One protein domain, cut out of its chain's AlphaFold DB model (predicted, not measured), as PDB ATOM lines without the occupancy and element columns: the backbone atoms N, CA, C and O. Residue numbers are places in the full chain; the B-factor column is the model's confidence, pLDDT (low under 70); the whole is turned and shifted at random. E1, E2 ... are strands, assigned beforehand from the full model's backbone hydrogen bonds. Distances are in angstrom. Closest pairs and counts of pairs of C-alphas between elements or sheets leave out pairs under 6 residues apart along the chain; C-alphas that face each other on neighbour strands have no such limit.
ATOM      1  N   THR A  30     -21.526  48.945 -24.547       95.12
ATOM      2  CA  THR A  30     -22.615  48.481 -23.678       95.12
ATOM      3  C   THR A  30     -22.067  47.491 -22.665       95.12
ATOM      4  O   THR A  30     -21.477  46.473 -23.031       95.12
ATOM      5  N   CYS A  31     -22.275  47.768 -21.379       95.88
ATOM      6  CA  CYS A  31     -21.843  46.873 -20.316       95.88
ATOM      7  C   CYS A  31     -22.745  45.633 -20.260       95.88
ATOM      8  O   CYS A  31     -23.960  45.752 -20.101       95.88
ATOM      9  N   LYS A  32     -22.177  44.427 -20.302       95.38
ATOM     10  CA  LYS A  32     -22.954  43.185 -20.171       95.38
ATOM     11  C   LYS A  32     -23.506  42.952 -18.771       95.38
ATOM     12  O   LYS A  32     -24.394  42.121 -18.613       95.38
ATOM     13  N   GLN A  33     -23.020  43.693 -17.785       95.25
ATOM     14  CA  GLN A  33     -23.403  43.528 -16.394       95.25
ATOM     15  C   GLN A  33     -24.573  44.451 -16.022       95.25
ATOM     16  O   GLN A  33     -25.678  43.973 -15.790       95.25
ATOM     17  N   CYS A  34     -24.378  45.775 -16.071       94.69
ATOM     18  CA  CYS A  34     -25.428  46.755 -15.753       94.69
ATOM     19  C   CYS A  34     -26.312  47.160 -16.943       94.69
ATOM     20  O   CYS A  34     -27.267  47.907 -16.758       94.69
ATOM     21  N   LYS A  35     -25.987  46.721 -18.167       93.00
ATOM     22  CA  LYS A  35     -26.685  47.067 -19.424       93.00
ATOM     23  C   LYS A  35     -26.637  48.548 -19.829       93.00
ATOM     24  O   LYS A  35     -27.217  48.912 -20.845       93.00
ATOM     25  N   GLN A  36     -25.918  49.391 -19.089       93.56
ATOM     26  CA  GLN A  36     -25.743  50.807 -19.418       93.56
ATOM     27  C   GLN A  36     -24.619  51.014 -20.441       93.56
ATOM     28  O   GLN A  36     -23.689  50.203 -20.540       93.56
ATOM     29  N   GLN A  37     -24.704  52.121 -21.182       94.75
ATOM     30  CA  GLN A  37     -23.597  52.600 -22.004       94.75
ATOM     31  C   GLN A  37     -22.515  53.209 -21.113       94.75
ATOM     32  O   GLN A  37     -22.825  53.907 -20.150       94.75
ATOM     33  N   TYR A  38     -21.256  52.951 -21.443       94.50
ATOM     34  CA  TYR A  38     -20.111  53.500 -20.732       94.50
ATOM     35  C   TYR A  38     -18.989  53.848 -21.707       94.50
ATOM     36  O   TYR A  38     -18.871  53.252 -22.781       94.50
ATOM     37  N   ASP A  39     -18.167  54.815 -21.315       94.00
ATOM     38  CA  ASP A  39     -16.925  55.145 -22.002       94.00
ATOM     39  C   ASP A  39     -15.785  54.283 -21.422       94.00
ATOM     40  O   ASP A  39     -15.528  54.369 -20.213       94.00
ATOM     41  N   PRO A  40     -15.106  53.450 -22.236       93.00
ATOM     42  CA  PRO A  40     -13.971  52.641 -21.798       93.00
ATOM     43  C   PRO A  40     -12.851  53.449 -21.146       93.00
ATOM     44  O   PRO A  40     -12.226  52.948 -20.215       93.00
ATOM     45  N   GLU A  41     -12.624  54.689 -21.588       92.50
ATOM     46  CA  GLU A  41     -11.565  55.552 -21.052       92.50
ATOM     47  C   GLU A  41     -11.892  56.045 -19.634       92.50
ATOM     48  O   GLU A  41     -10.997  56.281 -18.824       92.50
ATOM     49  N   SER A  42     -13.182  56.131 -19.299       91.69
ATOM     50  CA  SER A  42     -13.669  56.488 -17.959       91.69
ATOM     51  C   SER A  42     -13.836  55.285 -17.018       91.69
ATOM     52  O   SER A  42     -14.233  55.443 -15.861       91.69
ATOM     53  N   ASN A  43     -13.570  54.067 -17.501       94.88
ATOM     54  CA  ASN A  43     -13.855  52.850 -16.758       94.88
ATOM     55  C   ASN A  43     -12.828  52.628 -15.639       94.88
ATOM     56  O   ASN A  43     -11.653  52.365 -15.881       94.88
ATOM     57  N   HIS A  44     -13.291  52.683 -14.395       95.00
ATOM     58  CA  HIS A  44     -12.480  52.452 -13.205       95.00
ATOM     59  C   HIS A  44     -12.996  51.232 -12.416       95.00
ATOM     60  O   HIS A  44     -14.136  50.811 -12.621       95.00
ATOM     61  N   PRO A  45     -12.227  50.671 -11.456       97.25
ATOM     62  CA  PRO A  45     -12.562  49.404 -10.785       97.25
ATOM     63  C   PRO A  45     -13.908  49.331 -10.039       97.25
ATOM     64  O   PRO A  45     -14.284  48.267  -9.566       97.25
ATOM     65  N   ARG A  46     -14.626  50.449  -9.896       96.56
ATOM     66  CA  ARG A  46     -15.930  50.546  -9.214       96.56
ATOM     67  C   ARG A  46     -16.955  51.356 -10.022       96.56
ATOM     68  O   ARG A  46     -17.888  51.898  -9.436       96.56
ATOM     69  N   ALA A  47     -16.734  51.518 -11.330       96.81
ATOM     70  CA  ALA A  47     -17.570  52.344 -12.205       96.81
ATOM     71  C   ALA A  47     -18.948  51.716 -12.447       96.81
ATOM     72  O   ALA A  47     -19.969  52.399 -12.438       96.81
ATOM     73  N   CYS A  48     -18.983  50.394 -12.600       97.44
ATOM     74  CA  CYS A  48     -20.199  49.641 -12.829       97.44
ATOM     75  C   CYS A  48     -20.798  49.200 -11.498       97.44
ATOM     76  O   CYS A  48     -20.198  48.402 -10.776       97.44
ATOM     77  N   LYS A  49     -22.007  49.683 -11.210       97.50
ATOM     78  CA  LYS A  49     -22.882  49.104 -10.191       97.50
ATOM     79  C   LYS A  49     -23.926  48.232 -10.867       97.50
ATOM     80  O   LYS A  49     -24.439  48.602 -11.924       97.50
ATOM     81  N   TYR A  50     -24.165  47.053 -10.309       97.38
ATOM     82  CA  TYR A  50     -25.154  46.112 -10.825       97.38
ATOM     83  C   TYR A  50     -25.576  45.107  -9.749       97.38
ATOM     84  O   TYR A  50     -24.909  44.934  -8.728       97.38
ATOM     85  N   HIS A  51     -26.686  44.422 -10.000       97.50
ATOM     86  CA  HIS A  51     -27.104  43.262  -9.224       97.50
ATOM     87  C   HIS A  51     -26.628  41.975  -9.899       97.50
ATOM     88  O   HIS A  51     -26.776  41.800 -11.107       97.50
ATOM     89  N   THR A  52     -26.047  41.062  -9.120       96.44
ATOM     90  CA  THR A  52     -25.570  39.752  -9.602       96.44
ATOM     91  C   THR A  52     -26.705  38.749  -9.813       96.44
ATOM     92  O   THR A  52     -26.526  37.750 -10.505       96.44
ATOM     93  N   ALA A  53     -27.876  39.020  -9.236       95.44
ATOM     94  CA  ALA A  53     -29.088  38.226  -9.379       95.44
ATOM     95  C   ALA A  53     -30.246  39.097  -9.883       95.44
ATOM     96  O   ALA A  53     -30.166  40.322  -9.866       95.44
ATOM     97  N   HIS A  54     -31.326  38.459 -10.325       94.06
ATOM     98  CA  HIS A  54     -32.507  39.141 -10.843       94.06
ATOM     99  C   HIS A  54     -33.380  39.729  -9.723       94.06
ATOM    100  O   HIS A  54     -33.293  39.320  -8.561       94.06
ATOM    101  N   TYR A  55     -34.236  40.680 -10.096       95.38
ATOM    102  CA  TYR A  55     -35.344  41.145  -9.272       95.38
ATOM    103  C   TYR A  55     -36.526  40.192  -9.461       95.38
ATOM    104  O   TYR A  55     -36.937  39.936 -10.596       95.38
ATOM    105  N   GLY A  56     -37.048  39.639  -8.371       94.00
ATOM    106  CA  GLY A  56     -38.068  38.598  -8.422       94.00
ATOM    107  C   GLY A  56     -39.034  38.679  -7.252       94.00
ATOM    108  O   GLY A  56     -38.686  39.132  -6.165       94.00
ATOM    109  N   GLY A  57     -40.275  38.266  -7.506       91.69
ATOM    110  CA  GLY A  57     -41.298  38.098  -6.485       91.69
ATOM    111  C   GLY A  57     -41.231  36.701  -5.893       91.69
ATOM    112  O   GLY A  57     -41.357  35.717  -6.620       91.69
ATOM    113  N   GLU A  58     -41.103  36.609  -4.577       84.62
ATOM    114  CA  GLU A  58     -41.185  35.343  -3.865       84.62
ATOM    115  C   GLU A  58     -42.296  35.387  -2.820       84.62
ATOM    116  O   GLU A  58     -42.534  36.409  -2.177       84.62
ATOM    117  N   THR A  59     -43.019  34.275  -2.686       79.12
ATOM    118  CA  THR A  59     -44.005  34.109  -1.616       79.12
ATOM    119  C   THR A  59     -43.363  33.358  -0.465       79.12
ATOM    120  O   THR A  59     -42.556  32.449  -0.674       79.12
ATOM    121  N   ARG A  60     -43.784  33.672   0.762       65.81
ATOM    122  CA  ARG A  60     -43.330  32.959   1.964       65.81
ATOM    123  C   ARG A  60     -43.621  31.452   1.892       65.81
ATOM    124  O   ARG A  60     -42.896  30.651   2.475       65.81
ATOM    125  N   ARG A  61     -44.621  31.056   1.091       66.56
ATOM    126  CA  ARG A  61     -44.975  29.648   0.838       66.56
ATOM    127  C   ARG A  61     -43.873  28.828   0.175       66.56
ATOM    128  O   ARG A  61     -43.872  27.616   0.347       66.56
ATOM    129  N   LYS A  62     -42.962  29.448  -0.584       65.00
ATOM    130  CA  LYS A  62     -41.895  28.713  -1.281       65.00
ATOM    131  C   LYS A  62     -40.785  28.238  -0.333       65.00
ATOM    132  O   LYS A  62     -40.086  27.286  -0.666       65.00
ATOM    133  N   PHE A  63     -40.664  28.847   0.849       58.34
ATOM    134  CA  PHE A  63     -39.629  28.519   1.837       58.34
ATOM    135  C   PHE A  63     -40.147  27.746   3.055       58.34
ATOM    136  O   PHE A  63     -39.395  26.992   3.668       58.34
ATOM    137  N   GLU A  64     -41.423  27.901   3.406       53.81
ATOM    138  CA  GLU A  64     -42.015  27.285   4.597       53.81
ATOM    139  C   GLU A  64     -42.722  25.965   4.230       53.81
ATOM    140  O   GLU A  64     -43.925  25.901   3.972       53.81
ATOM    141  N   SER A  65     -41.843  24.961   4.127       54.31
ATOM    142  CA  SER A  65     -41.963  23.503   4.260       54.31
ATOM    143  C   SER A  65     -42.959  22.704   3.388       54.31
ATOM    144  O   SER A  65     -44.176  22.693   3.553       54.31
ATOM    145  N   VAL A  66     -42.362  21.843   2.550       54.78
ATOM    146  CA  VAL A  66     -42.963  20.605   2.007       54.78
ATOM    147  C   VAL A  66     -43.221  19.575   3.132       54.78
ATOM    148  O   VAL A  66     -43.948  18.609   2.935       54.78
ATOM    149  N   TYR A  67     -42.636  19.787   4.321       53.66
ATOM    150  CA  TYR A  67     -42.584  18.828   5.432       53.66
ATOM    151  C   TYR A  67     -43.616  19.060   6.553       53.66
ATOM    152  O   TYR A  67     -43.922  18.105   7.259       53.66
ATOM    153  N   GLU A  68     -44.192  20.260   6.711       57.34
ATOM    154  CA  GLU A  68     -45.204  20.536   7.760       57.34
ATOM    155  C   GLU A  68     -46.610  20.803   7.192       57.34
ATOM    156  O   GLU A  68     -47.489  21.294   7.895       57.34
ATOM    157  N   GLY A  69     -46.854  20.462   5.922       54.78
ATOM    158  CA  GLY A  69     -48.183  20.579   5.307       54.78
ATOM    159  C   GLY A  69     -48.492  21.933   4.659       54.78
ATOM    160  O   GLY A  69     -49.639  22.172   4.287       54.78
ATOM    161  N   LYS A  79     -48.711  36.542   0.266       82.00
ATOM    162  CA  LYS A  79     -48.146  37.834  -0.138       82.00
ATOM    163  C   LYS A  79     -46.855  37.612  -0.919       82.00
ATOM    164  O   LYS A  79     -45.972  36.874  -0.489       82.00
ATOM    165  N   ILE A  80     -46.773  38.263  -2.076       83.81
ATOM    166  CA  ILE A  80     -45.578  38.283  -2.915       83.81
ATOM    167  C   ILE A  80     -44.717  39.450  -2.445       83.81
ATOM    168  O   ILE A  80     -45.123  40.607  -2.552       83.81
ATOM    169  N   THR A  81     -43.533  39.144  -1.933       88.06
ATOM    170  CA  THR A  81     -42.494  40.136  -1.656       88.06
ATOM    171  C   THR A  81     -41.514  40.130  -2.813       88.06
ATOM    172  O   THR A  81     -40.924  39.090  -3.105       88.06
ATOM    173  N   ALA A  82     -41.365  41.267  -3.488       93.06
ATOM    174  CA  ALA A  82     -40.426  41.414  -4.590       93.06
ATOM    175  C   ALA A  82     -39.135  42.078  -4.111       93.06
ATOM    176  O   ALA A  82     -39.181  43.064  -3.376       93.06
ATOM    177  N   TYR A  83     -37.999  41.503  -4.487       95.25
ATOM    178  CA  TYR A  83     -36.686  41.993  -4.094       95.25
ATOM    179  C   TYR A  83     -35.588  41.490  -5.039       95.25
ATOM    180  O   TYR A  83     -35.767  40.555  -5.820       95.25
ATOM    181  N   TRP A  84     -34.418  42.112  -4.949       96.81
ATOM    182  CA  TRP A  84     -33.191  41.653  -5.581       96.81
ATOM    183  C   TRP A  84     -32.622  40.455  -4.830       96.81
ATOM    184  O   TRP A  84     -32.132  40.595  -3.708       96.81
ATOM    185  N   HIS A  85     -32.594  39.284  -5.464       94.56
ATOM    186  CA  HIS A  85     -32.159  38.038  -4.813       94.56
ATOM    187  C   HIS A  85     -30.686  38.021  -4.364       94.56
ATOM    188  O   HIS A  85     -30.282  37.131  -3.625       94.56
ATOM    189  N   CYS A  86     -29.879  38.994  -4.791       95.69
ATOM    190  CA  CYS A  86     -28.474  39.111  -4.400       95.69
ATOM    191  C   CYS A  86     -28.266  39.837  -3.062       95.69
ATOM    192  O   CYS A  86     -27.317  39.521  -2.354       95.69
ATOM    193  N   CYS A  87     -29.122  40.802  -2.709       95.75
ATOM    194  CA  CYS A  87     -28.915  41.663  -1.536       95.75
ATOM    195  C   CYS A  87     -30.170  41.912  -0.691       95.75
ATOM    196  O   CYS A  87     -30.069  42.524   0.368       95.75
ATOM    197  N   GLY A  88     -31.349  41.476  -1.138       94.44
ATOM    198  CA  GLY A  88     -32.604  41.705  -0.421       94.44
ATOM    199  C   GLY A  88     -33.230  43.083  -0.645       94.44
ATOM    200  O   GLY A  88     -34.269  43.366  -0.052       94.44
ATOM    201  N   ASN A  89     -32.637  43.950  -1.475       95.69
ATOM    202  CA  ASN A  89     -33.195  45.280  -1.719       95.69
ATOM    203  C   ASN A  89     -34.537  45.176  -2.464       95.69
ATOM    204  O   ASN A  89     -34.657  44.434  -3.436       95.69
ATOM    205  N   GLN A  90     -35.539  45.914  -2.001       95.81
ATOM    206  CA  GLN A  90     -36.898  45.912  -2.545       95.81
ATOM    207  C   GLN A  90     -37.112  47.006  -3.599       95.81
ATOM    208  O   GLN A  90     -38.162  47.039  -4.230       95.81
ATOM    209  N   ASP A  91     -36.141  47.902  -3.798       95.81
ATOM    210  CA  ASP A  91     -36.214  48.928  -4.836       95.81
ATOM    211  C   ASP A  91     -35.786  48.357  -6.205       95.81
ATOM    212  O   ASP A  91     -34.604  48.056  -6.402       95.81
ATOM    213  N   PRO A  92     -36.699  48.226  -7.187       94.69
ATOM    214  CA  PRO A  92     -36.361  47.739  -8.525       94.69
ATOM    215  C   PRO A  92     -35.468  48.706  -9.317       94.69
ATOM    216  O   PRO A  92     -34.927  48.320 -10.352       94.69
ATOM    217  N   THR A  93     -35.329  49.954  -8.865       94.69
ATOM    218  CA  THR A  93     -34.495  50.983  -9.499       94.69
ATOM    219  C   THR A  93     -33.126  51.144  -8.843       94.69
ATOM    220  O   THR A  93     -32.342  51.991  -9.278       94.69
ATOM    221  N   ASP A  94     -32.813  50.319  -7.838       95.12
ATOM    222  CA  ASP A  94     -31.497  50.321  -7.210       95.12
ATOM    223  C   ASP A  94     -30.399  50.066  -8.261       95.12
ATOM    224  O   ASP A  94     -30.523  49.168  -9.101       95.12
ATOM    225  N   PRO A  95     -29.317  50.865  -8.266       93.75
ATOM    226  CA  PRO A  95     -28.277  50.749  -9.279       93.75
ATOM    227  C   PRO A  95     -27.452  49.465  -9.155       93.75
ATOM    228  O   PRO A  95     -26.693  49.163 -10.075       93.75
ATOM    229  N   GLY A  96     -27.541  48.728  -8.043       96.19
ATOM    230  CA  GLY A  96     -26.758  47.526  -7.814       96.19
ATOM    231  C   GLY A  96     -26.006  47.523  -6.494       96.19
ATOM    232  O   GLY A  96     -25.429  48.530  -6.076       96.19
ATOM    233  N   CYS A  97     -25.929  46.340  -5.890       96.94
ATOM    234  CA  CYS A  97     -25.181  46.096  -4.659       96.94
ATOM    235  C   CYS A  97     -23.706  45.721  -4.880       96.94
ATOM    236  O   CYS A  97     -22.931  45.761  -3.929       96.94
ATOM    237  N   GLU A  98     -23.315  45.357  -6.104       97.06
ATOM    238  CA  GLU A  98     -21.944  44.977  -6.462       97.06
ATOM    239  C   GLU A  98     -21.259  46.101  -7.249       97.06
ATOM    240  O   GLU A  98     -21.918  46.793  -8.028       97.06
ATOM    241  N   ALA A  99     -19.947  46.287  -7.065       97.31
ATOM    242  CA  ALA A  99     -19.176  47.326  -7.748       97.31
ATOM    243  C   ALA A  99     -17.935  46.737  -8.430       97.31
ATOM    244  O   ALA A  99     -17.046  46.210  -7.771       97.31
ATOM    245  N   ALA A 100     -17.850  46.896  -9.749       96.88
ATOM    246  CA  ALA A 100     -16.758  46.378 -10.572       96.88
ATOM    247  C   ALA A 100     -16.437  47.364 -11.714       96.88
ATOM    248  O   ALA A 100     -17.193  48.319 -11.926       96.88
ATOM    249  N   PRO A 101     -15.357  47.177 -12.491       97.25
ATOM    250  CA  PRO A 101     -15.258  47.838 -13.789       97.25
ATOM    251  C   PRO A 101     -16.383  47.360 -14.721       97.25
ATOM    252  O   PRO A 101     -16.848  46.220 -14.634       97.25
TER     253      PRO A 101
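Overview. This is residues 30 to 69 and 79 to 101 of the 107 residues of an uncharacterized protein of Klebsormidium nitens (UniProt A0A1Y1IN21). Little regular structure: a thin rod, mostly loops, with two small antiparallel two-stranded sheets one after the other along its length, E1 with E4 and E2 with E3. Residues 30 to 47 loop at one end, and residues 62 to 69 stick out at the other. The printed part has 63 residues, 16 of them in four strands, E1 to E4, with no named helix: all strand. It is only just extended, close to loose, with radius of gyration of the C-alphas 16.1 A and spans 57 by 18 by 15 A.

Arrangement. E1, residues 48 to 50, and E4, residues 98 to 100, are antiparallel at 154 degrees; N 48 and O 100 are 2.8 A apart, within hydrogen-bond range. E2, residues 55 to 59, and E3, residues 80 to 84, are antiparallel at 148 degrees, with N 58 and O 81 at 2.9 A. E1 and E3 are apart, as are E2 and E4.

Along the chain. E1 begins at C-alpha 48 (-20.199, 49.641, -12.829) and measures 6.4 A, E2 13.5 A, E3 13.1 A. E4, 6.8 A, ends at C-alpha 100 (-16.758, 46.378, -10.572).

Size, cuts and confidence. The C-alphas of Glu 41 and Gly 69 are farthest apart, 57.1 A. Residues 70 to 78 are not printed; C-alphas 69 and 79 are 18.1 A apart. E3 to E4 is a long link. Residues 60 to 69 have pLDDT under 70.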